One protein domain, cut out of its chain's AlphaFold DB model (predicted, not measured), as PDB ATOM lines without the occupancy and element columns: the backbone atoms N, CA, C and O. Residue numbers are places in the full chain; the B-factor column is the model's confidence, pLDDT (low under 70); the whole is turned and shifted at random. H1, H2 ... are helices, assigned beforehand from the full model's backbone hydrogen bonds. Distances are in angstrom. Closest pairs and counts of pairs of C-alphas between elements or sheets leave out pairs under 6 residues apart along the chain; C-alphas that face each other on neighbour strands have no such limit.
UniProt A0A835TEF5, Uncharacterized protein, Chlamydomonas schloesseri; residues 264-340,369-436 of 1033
ATOM      1  N   PHE A 264     247.482 280.328 133.742       83.75
ATOM      2  CA  PHE A 264     246.259 280.658 133.004       83.75
ATOM      3  C   PHE A 264     245.354 279.428 132.897       83.75
ATOM      4  O   PHE A 264     245.798 278.366 132.450       83.75
ATOM      5  N   ALA A 265     244.080 279.563 133.267       86.38
ATOM      6  CA  ALA A 265     243.157 278.447 133.149       86.38
ATOM      7  C   ALA A 265     242.910 278.145 131.665       86.38
ATOM      8  O   ALA A 265     242.786 279.050 130.837       86.38
ATOM      9  N   GLU A 266     242.825 276.861 131.310       86.12
ATOM     10  CA  GLU A 266     242.793 276.453 129.902       86.12
ATOM     11  C   GLU A 266     241.595 277.052 129.142       86.12
ATOM     12  O   GLU A 266     241.725 277.446 127.984       86.12
ATOM     13  N   GLY A 267     240.450 277.207 129.820       84.44
ATOM     14  CA  GLY A 267     239.267 277.889 129.291       84.44
ATOM     15  C   GLY A 267     239.526 279.347 128.893       84.44
ATOM     16  O   GLY A 267     239.047 279.779 127.849       84.44
ATOM     17  N   ASP A 268     240.346 280.079 129.650       85.50
ATOM     18  CA  ASP A 268     240.683 281.484 129.385       85.50
ATOM     19  C   ASP A 268     241.528 281.585 128.093       85.50
ATOM     20  O   ASP A 268     241.307 282.450 127.241       85.50
ATOM     21  N   VAL A 269     242.445 280.627 127.892       87.31
ATOM     22  CA  VAL A 269     243.267 280.495 126.674       87.31
ATOM     23  C   VAL A 269     242.432 280.028 125.475       87.31
ATOM     24  O   VAL A 269     242.599 280.554 124.370       87.31
ATOM     25  N   ARG A 270     241.510 279.072 125.663       86.44
ATOM     26  CA  ARG A 270     240.564 278.621 124.625       86.44
ATOM     27  C   ARG A 270     239.649 279.770 124.184       86.44
ATOM     28  O   ARG A 270     239.524 280.012 122.984       86.44
ATOM     29  N   LEU A 271     239.101 280.540 125.126       81.44
ATOM     30  CA  LEU A 271     238.264 281.714 124.860       81.44
ATOM     31  C   LEU A 271     239.044 282.833 124.146       81.44
ATOM     32  O   LEU A 271     238.536 283.425 123.192       81.44
ATOM     33  N   ALA A 272     240.304 283.075 124.519       86.19
ATOM     34  CA  ALA A 272     241.179 284.009 123.810       86.19
ATOM     35  C   ALA A 272     241.475 283.573 122.360       86.19
ATOM     36  O   ALA A 272     241.443 284.400 121.444       86.19
ATOM     37  N   ARG A 273     241.712 282.273 122.116       88.00
ATOM     38  CA  ARG A 273     241.864 281.715 120.754       88.00
ATOM     39  C   ARG A 273     240.569 281.832 119.943       88.00
ATOM     40  O   ARG A 273     240.627 282.184 118.768       88.00
ATOM     41  N   MET A 274     239.417 281.603 120.570       84.25
ATOM     42  CA  MET A 274     238.095 281.755 119.955       84.25
ATOM     43  C   MET A 274     237.835 283.208 119.524       84.25
ATOM     44  O   MET A 274     237.480 283.456 118.372       84.25
ATOM     45  N   LEU A 275     238.099 284.180 120.404       81.94
ATOM     46  CA  LEU A 275     238.030 285.616 120.096       81.94
ATOM     47  C   LEU A 275     238.967 286.014 118.942       81.94
ATOM     48  O   LEU A 275     238.582 286.802 118.077       81.94
ATOM     49  N   MET A 276     240.174 285.444 118.896       85.81
ATOM     50  CA  MET A 276     241.125 285.650 117.798       85.81
ATOM     51  C   MET A 276     240.629 285.082 116.465       85.81
ATOM     52  O   MET A 276     240.708 285.779 115.453       85.81
ATOM     53  N   ALA A 277     240.085 283.862 116.460       83.31
ATOM     54  CA  ALA A 277     239.516 283.243 115.264       83.31
ATOM     55  C   ALA A 277     238.319 284.049 114.729       83.31
ATOM     56  O   ALA A 277     238.230 284.292 113.526       83.31
ATOM     57  N   VAL A 278     237.449 284.551 115.615       80.50
ATOM     58  CA  VAL A 278     236.343 285.450 115.244       80.50
ATOM     59  C   VAL A 278     236.868 286.780 114.681       80.50
ATOM     60  O   VAL A 278     236.361 287.247 113.661       80.50
ATOM     61  N   GLY A 279     237.916 287.375 115.260       83.06
ATOM     62  CA  GLY A 279     238.571 288.567 114.694       83.06
ATOM     63  C   GLY A 279     239.099 288.340 113.278       83.06
ATOM     64  O   GLY A 279     238.791 289.103 112.362       83.06
ATOM     65  N   GLN A 280     239.817 287.236 113.068       84.44
ATOM     66  CA  GLN A 280     240.342 286.855 111.756       84.44
ATOM     67  C   GLN A 280     239.223 286.593 110.734       84.44
ATOM     68  O   GLN A 280     239.268 287.148 109.638       84.44
ATOM     69  N   ALA A 281     238.187 285.829 111.099       77.81
ATOM     70  CA  ALA A 281     237.064 285.501 110.215       77.81
ATOM     71  C   ALA A 281     236.197 286.718 109.832       77.81
ATOM     72  O   ALA A 281     235.618 286.756 108.749       77.81
ATOM     73  N   THR A 282     236.109 287.726 110.705       77.12
ATOM     74  CA  THR A 282     235.323 288.953 110.462       77.12
ATOM     75  C   THR A 282     236.123 290.089 109.819       77.12
ATOM     76  O   THR A 282     235.545 291.095 109.390       77.12
ATOM     77  N   GLY A 283     237.453 289.959 109.775       83.00
ATOM     78  CA  GLY A 283     238.379 291.029 109.401       83.00
ATOM     79  C   GLY A 283     238.408 292.204 110.389       83.00
ATOM     80  O   GLY A 283     238.994 293.243 110.083       83.00
ATOM     81  N   ALA A 284     237.779 292.073 111.561       79.69
ATOM     82  CA  ALA A 284     237.852 293.065 112.625       79.69
ATOM     83  C   ALA A 284     239.147 292.874 113.426       79.69
ATOM     84  O   ALA A 284     239.511 291.749 113.778       79.69
ATOM     85  N   SER A 285     239.840 293.963 113.775       78.94
ATOM     86  CA  SER A 285     240.995 293.839 114.666       78.94
ATOM     87  C   SER A 285     240.528 293.295 116.031       78.94
ATOM     88  O   SER A 285     239.548 293.804 116.587       78.94
ATOM     89  N   PRO A 286     241.189 292.273 116.605       72.94
ATOM     90  CA  PRO A 286     240.761 291.687 117.876       72.94
ATOM     91  C   PRO A 286     240.605 292.700 119.029       72.94
ATOM     92  O   PRO A 286     239.615 292.596 119.753       72.94
ATOM     93  N   PRO A 287     241.456 293.744 119.170       75.12
ATOM     94  CA  PRO A 287     241.234 294.798 120.165       75.12
ATOM     95  C   PRO A 287     239.943 295.601 119.941       75.12
ATOM     96  O   PRO A 287     239.379 296.122 120.902       75.12
ATOM     97  N   HIS A 288     239.448 295.714 118.703       78.62
ATOM     98  CA  HIS A 288     238.185 296.395 118.399       78.62
ATOM     99  C   HIS A 288     236.967 295.497 118.668       78.62
ATOM    100  O   HIS A 288     235.942 295.990 119.137       78.62
ATOM    101  N   LEU A 289     237.088 294.174 118.485       77.31
ATOM    102  CA  LEU A 289     236.097 293.232 119.021       77.31
ATOM    103  C   LEU A 289     236.051 293.299 120.550       77.31
ATOM    104  O   LEU A 289     234.969 293.444 121.107       77.31
ATOM    105  N   MET A 290     237.199 293.281 121.236       75.31
ATOM    106  CA  MET A 290     237.239 293.464 122.693       75.31
ATOM    107  C   MET A 290     236.606 294.785 123.126       75.31
ATOM    108  O   MET A 290     235.813 294.790 124.063       75.31
ATOM    109  N   GLN A 291     236.890 295.884 122.421       82.44
ATOM    110  CA  GLN A 291     236.287 297.187 122.699       82.44
ATOM    111  C   GLN A 291     234.753 297.129 122.682       82.44
ATOM    112  O   GLN A 291     234.112 297.649 123.590       82.44
ATOM    113  N   GLN A 292     234.160 296.462 121.689       79.50
ATOM    114  CA  GLN A 292     232.703 296.343 121.567       79.50
ATOM    115  C   GLN A 292     232.095 295.318 122.543       79.50
ATOM    116  O   GLN A 292     231.024 295.559 123.099       79.50
ATOM    117  N   LEU A 293     232.773 294.191 122.780       71.44
ATOM    118  CA  LEU A 293     232.280 293.093 123.623       71.44
ATOM    119  C   LEU A 293     232.366 293.418 125.121       71.44
ATOM    120  O   LEU A 293     231.415 293.165 125.866       71.44
ATOM    121  N   LEU A 294     233.485 294.012 125.542       71.88
ATOM    122  CA  LEU A 294     233.751 294.441 126.920       71.88
ATOM    123  C   LEU A 294     233.231 295.858 127.199       71.88
ATOM    124  O   LEU A 294     233.124 296.250 128.357       71.88
ATOM    125  N   ASN A 295     232.860 296.613 126.155       75.62
ATOM    126  CA  ASN A 295     232.462 298.020 126.246       75.62
ATOM    127  C   ASN A 295     233.573 298.891 126.883       75.62
ATOM    128  O   ASN A 295     233.290 299.783 127.686       75.62
ATOM    129  N   PHE A 296     234.836 298.622 126.530       74.69
ATOM    130  CA  PHE A 296     235.969 299.478 126.899       74.69
ATOM    131  C   PHE A 296     235.805 300.883 126.309       74.69
ATOM    132  O   PHE A 296     235.259 301.054 125.210       74.69
ATOM    133  N   ALA A 297     236.330 301.884 127.010       74.75
ATOM    134  CA  ALA A 297     236.460 303.220 126.457       74.75
ATOM    135  C   ALA A 297     237.425 303.197 125.247       74.75
ATOM    136  O   ALA A 297     238.311 302.336 125.164       74.75
ATOM    137  N   PRO A 298     237.266 304.096 124.257       71.88
ATOM    138  CA  PRO A 298     238.230 304.212 123.163       71.88
ATOM    139  C   PRO A 298     239.645 304.547 123.653       71.88
ATOM    140  O   PRO A 298     240.609 304.143 123.007       71.88
ATOM    141  N   GLU A 299     239.763 305.205 124.805       77.94
ATOM    142  CA  GLU A 299     241.012 305.445 125.524       77.94
ATOM    143  C   GLU A 299     241.651 304.118 125.983       77.94
ATOM    144  O   GLU A 299     242.740 303.783 125.507       77.94
ATOM    145  N   ASP A 300     240.945 303.301 126.781       73.69
ATOM    146  CA  ASP A 300     241.416 301.980 127.246       73.69
ATOM    147  C   ASP A 300     241.833 301.072 126.072       73.69
ATOM    148  O   ASP A 300     242.810 300.328 126.149       73.69
ATOM    149  N   HIS A 301     241.105 301.140 124.950       76.94
ATOM    150  CA  HIS A 301     241.444 300.414 123.724       76.94
ATOM    151  C   HIS A 301     242.785 300.872 123.128       76.94
ATOM    152  O   HIS A 301     243.563 300.029 122.677       76.94
ATOM    153  N   THR A 302     243.089 302.175 123.126       78.31
ATOM    154  CA  THR A 302     244.401 302.661 122.662       78.31
ATOM    155  C   THR A 302     245.539 302.266 123.601       78.31
ATOM    156  O   THR A 302     246.604 301.893 123.109       78.31
ATOM    157  N   GLU A 303     245.312 302.245 124.917       78.81
ATOM    158  CA  GLU A 303     246.298 301.749 125.890       78.81
ATOM    159  C   GLU A 303     246.534 300.237 125.737       78.81
ATOM    160  O   GLU A 303     247.680 299.791 125.697       78.81
ATOM    161  N   LEU A 304     245.473 299.447 125.530       72.06
ATOM    162  CA  LEU A 304     245.561 298.010 125.243       72.06
ATOM    163  C   LEU A 304     246.353 297.722 123.955       72.06
ATOM    164  O   LEU A 304     247.160 296.794 123.915       72.06
ATOM    165  N   VAL A 305     246.142 298.516 122.899       77.50
ATOM    166  CA  VAL A 305     246.877 298.395 121.626       77.50
ATOM    167  C   VAL A 305     248.343 298.820 121.773       77.50
ATOM    168  O   VAL A 305     249.211 298.170 121.189       77.50
ATOM    169  N   ALA A 306     248.641 299.847 122.575       79.56
ATOM    170  CA  ALA A 306     250.016 300.232 122.897       79.56
ATOM    171  C   ALA A 306     250.734 299.129 123.695       79.56
ATOM    172  O   ALA A 306     251.793 298.666 123.276       79.56
ATOM    173  N   ALA A 307     250.115 298.611 124.760       73.00
ATOM    174  CA  ALA A 307     250.659 297.510 125.555       73.00
ATOM    175  C   ALA A 307     250.876 296.225 124.728       73.00
ATOM    176  O   ALA A 307     251.848 295.500 124.942       73.00
ATOM    177  N   LEU A 308     250.016 295.953 123.740       71.69
ATOM    178  CA  LEU A 308     250.215 294.871 122.768       71.69
ATOM    179  C   LEU A 308     251.434 295.094 121.862       71.69
ATOM    180  O   LEU A 308     252.167 294.144 121.591       71.69
ATOM    181  N   ALA A 309     251.663 296.325 121.403       76.62
ATOM    182  CA  ALA A 309     252.816 296.663 120.571       76.62
ATOM    183  C   ALA A 309     254.138 296.658 121.362       76.62
ATOM    184  O   ALA A 309     255.162 296.226 120.834       76.62
ATOM    185  N   GLU A 310     254.118 297.106 122.619       83.50
ATOM    186  CA  GLU A 310     255.304 297.209 123.482       83.50
ATOM    187  C   GLU A 310     255.708 295.874 124.124       83.50
ATOM    188  O   GLU A 310     256.898 295.594 124.254       83.50
ATOM    189  N   SER A 311     254.746 295.027 124.508       76.62
ATOM    190  CA  SER A 311     255.044 293.750 125.184       76.62
ATOM    191  C   SER A 311     255.617 292.670 124.263       76.62
ATOM    192  O   SER A 311     256.232 291.722 124.748       76.62
ATOM    193  N   GLY A 312     255.375 292.754 122.949       83.06
ATOM    194  CA  GLY A 312     255.718 291.696 121.989       83.06
ATOM    195  C   GLY A 312     254.968 290.369 122.206       83.06
ATOM    196  O   GLY A 312     255.215 289.395 121.492       83.06
ATOM    197  N   CYS A 313     254.051 290.309 123.176       82.44
ATOM    198  CA  CYS A 313     253.280 289.119 123.508       82.44
ATOM    199  C   CYS A 313     252.300 288.764 122.385       82.44
ATOM    200  O   CYS A 313     251.698 289.634 121.755       82.44
ATOM    201  N   SER A 314     252.059 287.465 122.168       86.75
ATOM    202  CA  SER A 314     250.991 287.064 121.252       86.75
ATOM    203  C   SER A 314     249.642 287.542 121.794       86.75
ATOM    204  O   SER A 314     249.360 287.417 122.985       86.75
ATOM    205  N   LEU A 315     248.787 288.082 120.919       80.62
ATOM    206  CA  LEU A 315     247.525 288.699 121.345       80.62
ATOM    207  C   LEU A 315     246.628 287.696 122.100       80.62
ATOM    208  O   LEU A 315     245.976 288.068 123.067       80.62
ATOM    209  N   VAL A 316     246.705 286.403 121.751       87.19
ATOM    210  CA  VAL A 316     246.104 285.293 122.518       87.19
ATOM    211  C   VAL A 316     246.516 285.319 123.997       87.19
ATOM    212  O   VAL A 316     245.642 285.205 124.847       87.19
ATOM    213  N   HIS A 317     247.804 285.477 124.323       86.12
ATOM    214  CA  HIS A 317     248.263 285.524 125.717       86.12
ATOM    215  C   HIS A 317     247.756 286.761 126.448       86.12
ATOM    216  O   HIS A 317     247.325 286.647 127.590       86.12
ATOM    217  N   LEU A 318     247.775 287.932 125.808       83.88
ATOM    218  CA  LEU A 318     247.349 289.160 126.480       83.88
ATOM    219  C   LEU A 318     245.830 289.145 126.740       83.88
ATOM    220  O   LEU A 318     245.395 289.484 127.839       83.88
ATOM    221  N   VAL A 319     245.029 288.623 125.805       83.38
ATOM    222  CA  VAL A 319     243.588 288.392 126.019       83.38
ATOM    223  C   VAL A 319     243.330 287.309 127.064       83.38
ATOM    224  O   VAL A 319     242.486 287.514 127.932       83.38
ATOM    225  N   ALA A 320     244.077 286.200 127.042       87.44
ATOM    226  CA  ALA A 320     243.975 285.161 128.064       87.44
ATOM    227  C   ALA A 320     244.321 285.707 129.457       87.44
ATOM    228  O   ALA A 320     243.593 285.430 130.399       87.44
ATOM    229  N   SER A 321     245.354 286.547 129.587       86.56
ATOM    230  CA  SER A 321     245.716 287.186 130.860       86.56
ATOM    231  C   SER A 321     244.664 288.181 131.353       86.56
ATOM    232  O   SER A 321     244.416 288.260 132.550       86.56
ATOM    233  N   LEU A 322     243.981 288.894 130.450       82.75
ATOM    234  CA  LEU A 322     242.912 289.824 130.817       82.75
ATOM    235  C   LEU A 322     241.650 289.067 131.270       82.75
ATOM    236  O   LEU A 322     241.057 289.421 132.287       82.75
ATOM    237  N   LEU A 323     241.286 287.987 130.570       83.75
ATOM    238  CA  LEU A 323     240.228 287.058 130.988       83.75
ATOM    239  C   LEU A 323     240.567 286.389 132.328       83.75
ATOM    240  O   LEU A 323     239.722 286.362 133.221       83.75
ATOM    241  N   HIS A 324     241.808 285.926 132.489       87.12
ATOM    242  CA  HIS A 324     242.292 285.308 133.718       87.12
ATOM    243  C   HIS A 324     242.260 286.286 134.891       87.12
ATOM    244  O   HIS A 324     241.734 285.938 135.936       87.12
ATOM    245  N   ASN A 325     242.715 287.530 134.716       84.94
ATOM    246  CA  ASN A 325     242.673 288.547 135.769       84.94
ATOM    247  C   ASN A 325     241.233 288.926 136.156       84.94
ATOM    248  O   ASN A 325     240.937 289.098 137.336       84.94
ATOM    249  N   LEU A 326     240.308 289.026 135.191       80.94
ATOM    250  CA  LEU A 326     238.881 289.214 135.491       80.94
ATOM    251  C   LEU A 326     238.309 288.031 136.286       80.94
ATOM    252  O   LEU A 326     237.499 288.229 137.192       80.94
ATOM    253  N   ARG A 327     238.746 286.812 135.958       84.62
ATOM    254  CA  ARG A 327     238.349 285.583 136.640       84.62
ATOM    255  C   ARG A 327     238.951 285.472 138.044       84.62
ATOM    256  O   ARG A 327     238.202 285.194 138.974       84.62
ATOM    257  N   THR A 328     240.248 285.712 138.236       84.25
ATOM    258  CA  THR A 328     240.900 285.635 139.553       84.25
ATOM    259  C   THR A 328     240.386 286.719 140.487       84.25
ATOM    260  O   THR A 328     240.048 286.393 141.618       84.25
ATOM    261  N   MET A 329     240.171 287.954 140.015       80.81
ATOM    262  CA  MET A 329     239.493 288.988 140.812       80.81
ATOM    263  C   MET A 329     238.068 288.576 141.218       80.81
ATOM    264  O   MET A 329     237.625 288.908 142.316       80.81
ATOM    265  N   ALA A 330     237.340 287.841 140.368       75.94
ATOM    266  CA  ALA A 330     236.031 287.298 140.726       75.94
ATOM    267  C   ALA A 330     236.137 286.142 141.742       75.94
ATOM    268  O   ALA A 330     235.361 286.106 142.694       75.94
ATOM    269  N   GLU A 331     237.093 285.223 141.575       82.75
ATOM    270  CA  GLU A 331     237.352 284.104 142.495       82.75
ATOM    271  C   GLU A 331     237.845 284.584 143.873       82.75
ATOM    272  O   GLU A 331     237.371 284.094 144.897       82.75
ATOM    273  N   GLU A 332     238.718 285.589 143.926       83.06
ATOM    274  CA  GLU A 332     239.214 286.210 145.162       83.06
ATOM    275  C   GLU A 332     238.113 287.018 145.863       83.06
ATOM    276  O   GLU A 332     237.898 286.840 147.060       83.06
ATOM    277  N   ALA A 333     237.297 287.780 145.123       74.94
ATOM    278  CA  ALA A 333     236.102 288.425 145.680       74.94
ATOM    279  C   ALA A 333     235.046 287.420 146.194       74.94
ATOM    280  O   ALA A 333     234.188 287.786 147.003       74.94
ATOM    281  N   ILE A 334     235.084 286.152 145.756       75.69
ATOM    282  CA  ILE A 334     234.316 285.065 146.380       75.69
ATOM    283  C   ILE A 334     235.026 284.555 147.634       75.69
ATOM    284  O   ILE A 334     234.370 284.457 148.672       75.69
ATOM    285  N   ALA A 335     236.326 284.262 147.567       78.69
ATOM    286  CA  ALA A 335     237.106 283.757 148.694       78.69
ATOM    287  C   ALA A 335     237.028 284.695 149.913       78.69
ATOM    288  O   ALA A 335     236.617 284.251 150.985       78.69
ATOM    289  N   ASP A 336     237.276 285.993 149.728       77.81
ATOM    290  CA  ASP A 336     237.194 287.012 150.787       77.81
ATOM    291  C   ASP A 336     235.775 287.170 151.359       77.81
ATOM    292  O   ASP A 336     235.605 287.473 152.539       77.81
ATOM    293  N   SER A 337     234.734 286.934 150.550       70.81
ATOM    294  CA  SER A 337     233.340 286.969 151.022       70.81
ATOM    295  C   SER A 337     232.929 285.726 151.822       70.81
ATOM    296  O   SER A 337     232.017 285.796 152.647       70.81
ATOM    297  N   MET A 338     233.582 284.590 151.555       73.44
ATOM    298  CA  MET A 338     233.319 283.290 152.180       73.44
ATOM    299  C   MET A 338     234.231 283.032 153.382       73.44
ATOM    300  O   MET A 338     233.906 282.194 154.228       73.44
ATOM    301  N   ALA A 339     235.356 283.744 153.475       78.88
ATOM    302  CA  ALA A 339     236.250 283.710 154.616       78.88
ATOM    303  C   ALA A 339     235.469 284.073 155.896       78.88
ATOM    304  O   ALA A 339     234.897 285.167 155.989       78.88
ATOM    305  N   PRO A 340     235.414 283.186 156.911       73.81
ATOM    306  CA  PRO A 340     234.822 283.556 158.186       73.81
ATOM    307  C   PRO A 340     235.623 284.732 158.768       73.81
ATOM    308  O   PRO A 340     236.853 284.735 158.663       73.81
ATOM    309  N   ALA A 369     228.550 294.094 159.763       83.81
ATOM    310  CA  ALA A 369     227.469 293.590 158.921       83.81
ATOM    311  C   ALA A 369     227.303 294.432 157.642       83.81
ATOM    312  O   ALA A 369     227.148 293.865 156.561       83.81
ATOM    313  N   GLU A 370     227.398 295.763 157.742       86.12
ATOM    314  CA  GLU A 370     227.382 296.671 156.587       86.12
ATOM    315  C   GLU A 370     228.584 296.427 155.658       86.12
ATOM    316  O   GLU A 370     228.407 296.322 154.444       86.12
ATOM    317  N   ALA A 371     229.785 296.226 156.212       79.00
ATOM    318  CA  ALA A 371     230.978 295.882 155.436       79.00
ATOM    319  C   ALA A 371     230.828 294.549 154.677       79.00
ATOM    320  O   ALA A 371     231.162 294.483 153.492       79.00
ATOM    321  N   ARG A 372     230.271 293.502 155.310       82.12
ATOM    322  CA  ARG A 372     229.983 292.221 154.628       82.12
ATOM    323  C   ARG A 372     228.924 292.378 153.536       82.12
ATOM    324  O   ARG A 372     229.110 291.855 152.443       82.12
ATOM    325  N   ALA A 373     227.858 293.140 153.789       85.38
ATOM    326  CA  ALA A 373     226.828 293.416 152.785       85.38
ATOM    327  C   ALA A 373     227.379 294.207 151.581       85.38
ATOM    328  O   ALA A 373     226.994 293.940 150.443       85.38
ATOM    329  N   ALA A 374     228.308 295.141 151.809       80.94
ATOM    330  CA  ALA A 374     229.000 295.867 150.745       80.94
ATOM    331  C   ALA A 374     229.941 294.957 149.933       80.94
ATOM    332  O   ALA A 374     229.933 295.022 148.702       80.94
ATOM    333  N   ALA A 375     230.702 294.079 150.596       77.00
ATOM    334  CA  ALA A 375     231.572 293.103 149.937       77.00
ATOM    335  C   ALA A 375     230.772 292.086 149.102       77.00
ATOM    336  O   ALA A 375     231.112 291.836 147.946       77.00
ATOM    337  N   GLU A 376     229.663 291.556 149.628       79.62
ATOM    338  CA  GLU A 376     228.801 290.645 148.871       79.62
ATOM    339  C   GLU A 376     228.113 291.347 147.687       79.62
ATOM    340  O   GLU A 376     228.045 290.779 146.596       79.62
ATOM    341  N   ALA A 377     227.671 292.600 147.846       78.94
ATOM    342  CA  ALA A 377     227.136 293.385 146.735       78.94
ATOM    343  C   ALA A 377     228.185 293.624 145.631       78.94
ATOM    344  O   ALA A 377     227.856 293.532 144.444       78.94
ATOM    345  N   LEU A 378     229.447 293.874 146.005       78.50
ATOM    346  CA  LEU A 378     230.560 293.987 145.061       78.50
ATOM    347  C   LEU A 378     230.796 292.653 144.341       78.50
ATOM    348  O   LEU A 378     230.767 292.634 143.109       78.50
ATOM    349  N   ARG A 379     230.918 291.539 145.075       76.06
ATOM    350  CA  ARG A 379     231.070 290.181 144.518       76.06
ATOM    351  C   ARG A 379     229.984 289.845 143.499       76.06
ATOM    352  O   ARG A 379     230.296 289.388 142.400       76.06
ATOM    353  N   VAL A 380     228.717 290.090 143.842       79.50
ATOM    354  CA  VAL A 380     227.586 289.865 142.929       79.50
ATOM    355  C   VAL A 380     227.717 290.748 141.687       79.50
ATOM    356  O   VAL A 380     227.524 290.246 140.585       79.50
ATOM    357  N   SER A 381     228.111 292.018 141.824       79.69
ATOM    358  CA  SER A 381     228.292 292.905 140.665       79.69
ATOM    359  C   SER A 381     229.450 292.493 139.741       79.69
ATOM    360  O   SER A 381     229.311 292.593 138.523       79.69
ATOM    361  N   VAL A 382     230.559 291.980 140.292       75.31
ATOM    362  CA  VAL A 382     231.719 291.497 139.519       75.31
ATOM    363  C   VAL A 382     231.378 290.198 138.791       75.31
ATOM    364  O   VAL A 382     231.598 290.107 137.585       75.31
ATOM    365  N   LEU A 383     230.756 289.228 139.474       75.88
ATOM    366  CA  LEU A 383     230.272 287.997 138.840       75.88
ATOM    367  C   LEU A 383     229.198 288.266 137.783       75.88
ATOM    368  O   LEU A 383     229.214 287.645 136.721       75.88
ATOM    369  N   GLU A 384     228.272 289.190 138.038       79.69
ATOM    370  CA  GLU A 384     227.265 289.566 137.047       79.69
ATOM    371  C   GLU A 384     227.914 290.258 135.838       79.69
ATOM    372  O   GLU A 384     227.537 289.975 134.702       79.69
ATOM    373  N   HIS A 385     228.925 291.110 136.045       74.38
ATOM    374  CA  HIS A 385     229.676 291.729 134.952       74.38
ATOM    375  C   HIS A 385     230.448 290.690 134.125       74.38
ATOM    376  O   HIS A 385     230.298 290.670 132.904       74.38
ATOM    377  N   TYR A 386     231.191 289.786 134.772       75.69
ATOM    378  CA  TYR A 386     231.904 288.682 134.120       75.69
ATOM    379  C   TYR A 386     230.952 287.792 133.310       75.69
ATOM    380  O   TYR A 386     231.152 287.587 132.114       75.69
ATOM    381  N   ASN A 387     229.846 287.343 133.913       77.56
ATOM    382  CA  ASN A 387     228.865 286.505 133.225       77.56
ATOM    383  C   ASN A 387     228.176 287.244 132.067       77.56
ATOM    384  O   ASN A 387     227.952 286.644 131.016       77.56
ATOM    385  N   ARG A 388     227.885 288.548 132.198       77.69
ATOM    386  CA  ARG A 388     227.378 289.381 131.088       77.69
ATOM    387  C   ARG A 388     228.407 289.522 129.963       77.69
ATOM    388  O   ARG A 388     228.009 289.482 128.801       77.69
ATOM    389  N   VAL A 389     229.693 289.666 130.288       72.06
ATOM    390  CA  VAL A 389     230.805 289.700 129.325       72.06
ATOM    391  C   VAL A 389     230.903 288.376 128.572       72.06
ATOM    392  O   VAL A 389     230.777 288.381 127.349       72.06
ATOM    393  N   VAL A 390     231.030 287.244 129.271       75.94
ATOM    394  CA  VAL A 390     231.120 285.914 128.643       75.94
ATOM    395  C   VAL A 390     229.874 285.648 127.796       75.94
ATOM    396  O   VAL A 390     229.991 285.348 126.612       75.94
ATOM    397  N   THR A 391     228.676 285.880 128.335       79.88
ATOM    398  CA  THR A 391     227.408 285.694 127.604       79.88
ATOM    399  C   THR A 391     227.316 286.578 126.352       79.88
ATOM    400  O   THR A 391     226.805 286.133 125.327       79.88
ATOM    401  N   ARG A 392     227.849 287.808 126.376       75.00
ATOM    402  CA  ARG A 392     227.935 288.680 125.186       75.00
ATOM    403  C   ARG A 392     228.951 288.193 124.163       75.00
ATOM    404  O   ARG A 392     228.632 288.198 122.976       75.00
ATOM    405  N   VAL A 393     230.138 287.776 124.601       74.38
ATOM    406  CA  VAL A 393     231.162 287.166 123.735       74.38
ATOM    407  C   VAL A 393     230.578 285.946 123.022       74.38
ATOM    408  O   VAL A 393     230.711 285.830 121.808       74.38
ATOM    409  N   VAL A 394     229.853 285.100 123.755       76.31
ATOM    410  CA  VAL A 394     229.198 283.893 123.237       76.31
ATOM    411  C   VAL A 394     228.051 284.219 122.285       76.31
ATOM    412  O   VAL A 394     228.066 283.727 121.161       76.31
ATOM    413  N   HIS A 395     227.097 285.080 122.661       76.31
ATOM    414  CA  HIS A 395     226.003 285.482 121.759       76.31
ATOM    415  C   HIS A 395     226.527 286.128 120.479       76.31
ATOM    416  O   HIS A 395     226.009 285.854 119.400       76.31
ATOM    417  N   THR A 396     227.575 286.948 120.578       73.94
ATOM    418  CA  THR A 396     228.173 287.594 119.405       73.94
ATOM    419  C   THR A 396     228.922 286.578 118.548       73.94
ATOM    420  O   THR A 396     228.744 286.595 117.339       73.94
ATOM    421  N   ALA A 397     229.685 285.649 119.133       71.06
ATOM    422  CA  ALA A 397     230.323 284.565 118.383       71.06
ATOM    423  C   ALA A 397     229.284 283.677 117.674       71.06
ATOM    424  O   ALA A 397     229.406 283.449 116.478       71.06
ATOM    425  N   LEU A 398     228.227 283.241 118.369       76.88
ATOM    426  CA  LEU A 398     227.161 282.410 117.796       76.88
ATOM    427  C   LEU A 398     226.373 283.130 116.694       76.88
ATOM    428  O   LEU A 398     226.097 282.532 115.658       76.88
ATOM    429  N   ALA A 399     226.052 284.412 116.874       75.06
ATOM    430  CA  ALA A 399     225.386 285.201 115.840       75.06
ATOM    431  C   ALA A 399     226.310 285.495 114.647       75.06
ATOM    432  O   ALA A 399     225.847 285.510 113.512       75.06
ATOM    433  N   LEU A 400     227.616 285.671 114.875       69.06
ATOM    434  CA  LEU A 400     228.616 285.779 113.810       69.06
ATOM    435  C   LEU A 400     228.866 284.457 113.078       69.06
ATOM    436  O   LEU A 400     229.347 284.499 111.953       69.06
ATOM    437  N   LEU A 401     228.518 283.313 113.672       69.62
ATOM    438  CA  LEU A 401     228.568 281.995 113.035       69.62
ATOM    439  C   LEU A 401     227.322 281.683 112.185       69.62
ATOM    440  O   LEU A 401     227.322 280.686 111.464       69.62
ATOM    441  N   GLU A 402     226.280 282.528 112.189       77.69
ATOM    442  CA  GLU A 402     225.233 282.421 111.167       77.69
ATOM    443  C   GLU A 402     225.840 282.741 109.781       77.69
ATOM    444  O   GLU A 402     226.408 283.823 109.603       77.69
ATOM    445  N   PRO A 403     225.699 281.879 108.750       67.56
ATOM    446  CA  PRO A 403     226.368 282.090 107.457       67.56
ATOM    447  C   PRO A 403     226.025 283.423 106.771       67.56
ATOM    448  O   PRO A 403     226.865 284.024 106.099       67.56
ATOM    449  N   GLY A 404     224.802 283.925 106.974       72.69
ATOM    450  CA  GLY A 404     224.388 285.247 106.499       72.69
ATOM    451  C   GLY A 404     225.065 286.406 107.242       72.69
ATOM    452  O   GLY A 404     225.279 287.460 106.646       72.69
ATOM    453  N   ALA A 405     225.444 286.214 108.508       70.50
ATOM    454  CA  ALA A 405     226.132 287.218 109.310       70.50
ATOM    455  C   ALA A 405     227.627 287.303 108.981       70.50
ATOM    456  O   ALA A 405     228.139 288.417 108.852       70.50
ATOM    457  N   VAL A 406     228.302 286.169 108.737       65.50
ATOM    458  CA  VAL A 406     229.676 286.154 108.186       65.50
ATOM    459  C   VAL A 406     229.725 286.941 106.872       65.50
ATOM    460  O   VAL A 406     230.572 287.816 106.694       65.50
ATOM    461  N   ALA A 407     228.790 286.663 105.956       66.44
ATOM    462  CA  ALA A 407     228.723 287.317 104.650       66.44
ATOM    463  C   ALA A 407     228.395 288.820 104.749       66.44
ATOM    464  O   ALA A 407     229.011 289.640 104.067       66.44
ATOM    465  N   ALA A 408     227.454 289.204 105.614       71.19
ATOM    466  CA  ALA A 408     227.099 290.608 105.807       71.19
ATOM    467  C   ALA A 408     228.208 291.406 106.519       71.19
ATOM    468  O   ALA A 408     228.436 292.566 106.164       71.19
ATOM    469  N   LEU A 409     228.948 290.799 107.455       68.88
ATOM    470  CA  LEU A 409     230.099 291.453 108.077       68.88
ATOM    471  C   LEU A 409     231.289 291.535 107.123       68.88
ATOM    472  O   LEU A 409     231.871 292.606 107.018       68.88
ATOM    473  N   SER A 410     231.625 290.493 106.360       64.69
ATOM    474  CA  SER A 410     232.721 290.591 105.379       64.69
ATOM    475  C   SER A 410     232.432 291.643 104.294       64.69
ATOM    476  O   SER A 410     233.333 292.398 103.911       64.69
ATOM    477  N   ALA A 411     231.168 291.807 103.887       68.25
ATOM    478  CA  ALA A 411     230.719 292.928 103.056       68.25
ATOM    479  C   ALA A 411     230.857 294.298 103.761       68.25
ATOM    480  O   ALA A 411     231.314 295.269 103.156       68.25
ATOM    481  N   ALA A 412     230.516 294.397 105.049       69.44
ATOM    482  CA  ALA A 412     230.640 295.637 105.819       69.44
ATOM    483  C   ALA A 412     232.103 296.021 106.138       69.44
ATOM    484  O   ALA A 412     232.443 297.206 106.131       69.44
ATOM    485  N   THR A 413     232.978 295.042 106.381       61.56
ATOM    486  CA  THR A 413     234.418 295.226 106.615       61.56
ATOM    487  C   THR A 413     235.140 295.574 105.313       61.56
ATOM    488  O   THR A 413     235.957 296.491 105.306       61.56
ATOM    489  N   SER A 414     234.804 294.937 104.185       66.06
ATOM    490  CA  SER A 414     235.369 295.313 102.876       66.06
ATOM    491  C   SER A 414     234.909 296.702 102.413       66.06
ATOM    492  O   SER A 414     235.726 297.470 101.906       66.06
ATOM    493  N   ALA A 415     233.659 297.098 102.684       63.78
ATOM    494  CA  ALA A 415     233.199 298.476 102.480       63.78
ATOM    495  C   ALA A 415     233.931 299.494 103.384       63.78
ATOM    496  O   ALA A 415     234.196 300.621 102.964       63.78
ATOM    497  N   ALA A 416     234.301 299.111 104.611       60.28
ATOM    498  CA  ALA A 416     235.145 299.942 105.472       60.28
ATOM    499  C   ALA A 416     236.582 300.056 104.929       60.28
ATOM    500  O   ALA A 416     237.103 301.164 104.818       60.28
ATOM    501  N   ALA A 417     237.191 298.942 104.510       55.41
ATOM    502  CA  ALA A 417     238.534 298.905 103.922       55.41
ATOM    503  C   ALA A 417     238.635 299.681 102.593       55.41
ATOM    504  O   ALA A 417     239.673 300.265 102.298       55.41
ATOM    505  N   ALA A 418     237.542 299.761 101.825       67.81
ATOM    506  CA  ALA A 418     237.427 300.605 100.633       67.81
ATOM    507  C   ALA A 418     237.319 302.120 100.937       67.81
ATOM    508  O   ALA A 418     237.127 302.918 100.021       67.81
ATOM    509  N   GLY A 419     237.393 302.535 102.208       49.00
ATOM    510  CA  GLY A 419     237.340 303.937 102.644       49.00
ATOM    511  C   GLY A 419     235.952 304.588 102.588       49.00
ATOM    512  O   GLY A 419     235.776 305.700 103.083       49.00
ATOM    513  N   THR A 420     234.947 303.908 102.033       49.03
ATOM    514  CA  THR A 420     233.570 304.415 101.892       49.03
ATOM    515  C   THR A 420     232.681 304.113 103.100       49.03
ATOM    516  O   THR A 420     231.606 304.699 103.231       49.03
ATOM    517  N   GLY A 421     233.115 303.218 103.995       48.06
ATOM    518  CA  GLY A 421     232.284 302.633 105.050       48.06
ATOM    519  C   GLY A 421     232.853 302.700 106.468       48.06
ATOM    520  O   GLY A 421     232.655 301.746 107.217       48.06
ATOM    521  N   ASN A 422     233.543 303.774 106.876       43.91
ATOM    522  CA  ASN A 422     234.014 303.907 108.266       43.91
ATOM    523  C   ASN A 422     232.848 303.757 109.267       43.91
ATOM    524  O   ASN A 422     231.925 304.573 109.325       43.91
ATOM    525  N   GLY A 423     232.890 302.672 110.046       58.50
ATOM    526  CA  GLY A 423     231.836 302.282 110.981       58.50
ATOM    527  C   GLY A 423     230.732 301.377 110.415       58.50
ATOM    528  O   GLY A 423     229.801 301.078 111.153       58.50
ATOM    529  N   ALA A 424     230.796 300.900 109.166       61.12
ATOM    530  CA  ALA A 424     229.825 299.936 108.629       61.12
ATOM    531  C   ALA A 424     229.867 298.602 109.399       61.12
ATOM    532  O   ALA A 424     228.853 298.187 109.961       61.12
ATOM    533  N   ALA A 425     231.054 297.998 109.524       59.72
ATOM    534  CA  ALA A 425     231.283 296.807 110.347       59.72
ATOM    535  C   ALA A 425     230.888 297.027 111.822       59.72
ATOM    536  O   ALA A 425     230.221 296.189 112.421       59.72
ATOM    537  N   ALA A 426     231.213 298.194 112.393       59.22
ATOM    538  CA  ALA A 426     230.837 298.534 113.765       59.22
ATOM    539  C   ALA A 426     229.314 298.692 113.946       59.22
ATOM    540  O   ALA A 426     228.783 298.264 114.965       59.22
ATOM    541  N   ARG A 427     228.580 299.258 112.977       66.81
ATOM    542  CA  ARG A 427     227.102 299.305 113.005       66.81
ATOM    543  C   ARG A 427     226.492 297.912 112.887       66.81
ATOM    544  O   ARG A 427     225.503 297.642 113.554       66.81
ATOM    545  N   PHE A 428     227.081 297.046 112.064       69.81
ATOM    546  CA  PHE A 428     226.640 295.661 111.913       69.81
ATOM    547  C   PHE A 428     226.811 294.874 113.220       69.81
ATOM    548  O   PHE A 428     225.848 294.299 113.722       69.81
ATOM    549  N   LEU A 429     227.996 294.944 113.833       64.62
ATOM    550  CA  LEU A 429     228.271 294.326 115.130       64.62
ATOM    551  C   LEU A 429     227.383 294.903 116.247       64.62
ATOM    552  O   LEU A 429     226.770 294.133 116.976       64.62
ATOM    553  N   ASN A 430     227.192 296.227 116.326       66.06
ATOM    554  CA  ASN A 430     226.234 296.845 117.262       66.06
ATOM    555  C   ASN A 430     224.759 296.474 116.987       66.06
ATOM    556  O   ASN A 430     223.921 296.648 117.866       66.06
ATOM    557  N   GLY A 431     224.427 295.993 115.784       64.44
ATOM    558  CA  GLY A 431     223.108 295.445 115.450       64.44
ATOM    559  C   GLY A 431     222.941 293.965 115.812       64.44
ATOM    560  O   GLY A 431     221.809 293.502 115.943       64.44
ATOM    561  N   ILE A 432     224.050 293.237 115.987       67.06
ATOM    562  CA  ILE A 432     224.092 291.838 116.437       67.06
ATOM    563  C   ILE A 432     224.192 291.737 117.962       67.06
ATOM    564  O   ILE A 432     223.504 290.914 118.564       67.06
ATOM    565  N   VAL A 433     225.044 292.553 118.591       59.59
ATOM    566  CA  VAL A 433     225.237 292.558 120.046       59.59
ATOM    567  C   VAL A 433     223.898 292.894 120.714       59.59
ATOM    568  O   VAL A 433     223.385 293.998 120.514       59.59
ATOM    569  N   PRO A 434     223.312 291.989 121.522       53.16
ATOM    570  CA  PRO A 434     222.027 292.260 122.144       53.16
ATOM    571  C   PRO A 434     222.143 293.464 123.096       53.16
ATOM    572  O   PRO A 434     223.107 293.552 123.877       53.16
ATOM    573  N   PRO A 435     221.177 294.405 123.061       49.94
ATOM    574  CA  PRO A 435     221.199 295.569 123.936       49.94
ATOM    575  C   PRO A 435     221.209 295.120 125.404       49.94
ATOM    576  O   PRO A 435     220.626 294.084 125.734       49.94
ATOM    577  N   PRO A 436     221.873 295.869 126.307       46.97
ATOM    578  CA  PRO A 436     221.919 295.499 127.717       46.97
ATOM    579  C   PRO A 436     220.489 295.374 128.273       46.97
ATOM    580  O   PRO A 436     219.679 296.280 128.046       46.97
TER     581      PRO A 436
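Overview. This is residues 264 to 340 and 369 to 436 of the 1033 residues of an uncharacterized protein of Chlamydomonas schloesseri (UniProt A0A835TEF5). Two long helices, H4 and H5, run opposite ways side by side along the longest axis, and H5 reaches on into a cluster of shorter helices, where H1 and H2 pack on its later part and the helical hairpin of H6 and H7 closes that end. H3 points off to one side, and residues 309 to 314, of which 309 to 311 belong to H3, stick out. The printed part has 145 residues with seven named helices, H1 to H7 in chain order, and no named strand: the class is all helix. It is only just compact, close to loose, with a radius of gyration of the C-alphas of 17.3 A, and it is elongated, spanning 59 by 35 by 28 A.

Arrangement. Start at H1, residues 266 to 282, one of two hubs with H5, residues 369 to 400; each touches four helices. With H4, residues 315 to 338, they form an up-and-down bundle, each running against the one before. H4 touches H1 with residues 315 to 324 alone, at a steep tilt of 42 degrees; look at C-alphas 269 and 320, the closest, 4.9 A apart. Residues 326 to 337 of H4 touch residues 372 to 386 of H5 at a shallow tilt of 31 degrees, closest at C-alphas 333 and 379, 5.5 A. H2, residues 286 to 294, touches H5, with C-alphas 293 and 393 closest at 6.0 A. H2 forms a helical hairpin with H3, residues 298 to 311, closest at C-alphas 291 and 301, 6.2 A. H6, residues 403 to 417, touches residues 281 to 282 of H1, closest at C-alphas 282 and 410, 5.9 A. H6 forms a second helical hairpin with H7, residues 424 to 432, closest at C-alphas 412 and 425, 4.7 A. H3 and H5 are apart. In H1, H2, H3, H5, H6 and H7 every O i to N i+4 pair is within hydrogen-bond range; in H4, 19 of 20 are.

Along the chain. Find C-alpha 266 at (242.793, 276.453, 129.902); from there H1 runs 24.3 A to residue 282. H2 spans 286 to 294 and H3 298 to 311. H4 runs 34.4 A from 315 to 338. Find C-alpha 369 at (227.469, 293.590, 158.921), where H5 begins its 45.8 A to 400. H6 spans 403 to 417, and H7 goes from 424 to C-alpha 432 at (224.092, 291.838, 116.437).

Size, cuts and confidence. The C-alphas of Pro 340 and Ala 418, the two farthest apart, are 60.1 A apart. Residues 341 to 368 are not printed, and C-alphas 340 and 369 are 12.5 A apart across this cut. Of the links that are printed whole, H6 to H7 is short and the others are tight. Mean pLDDT of the printed part is 75.2; 33 residues are under 70, among them 409 to 436.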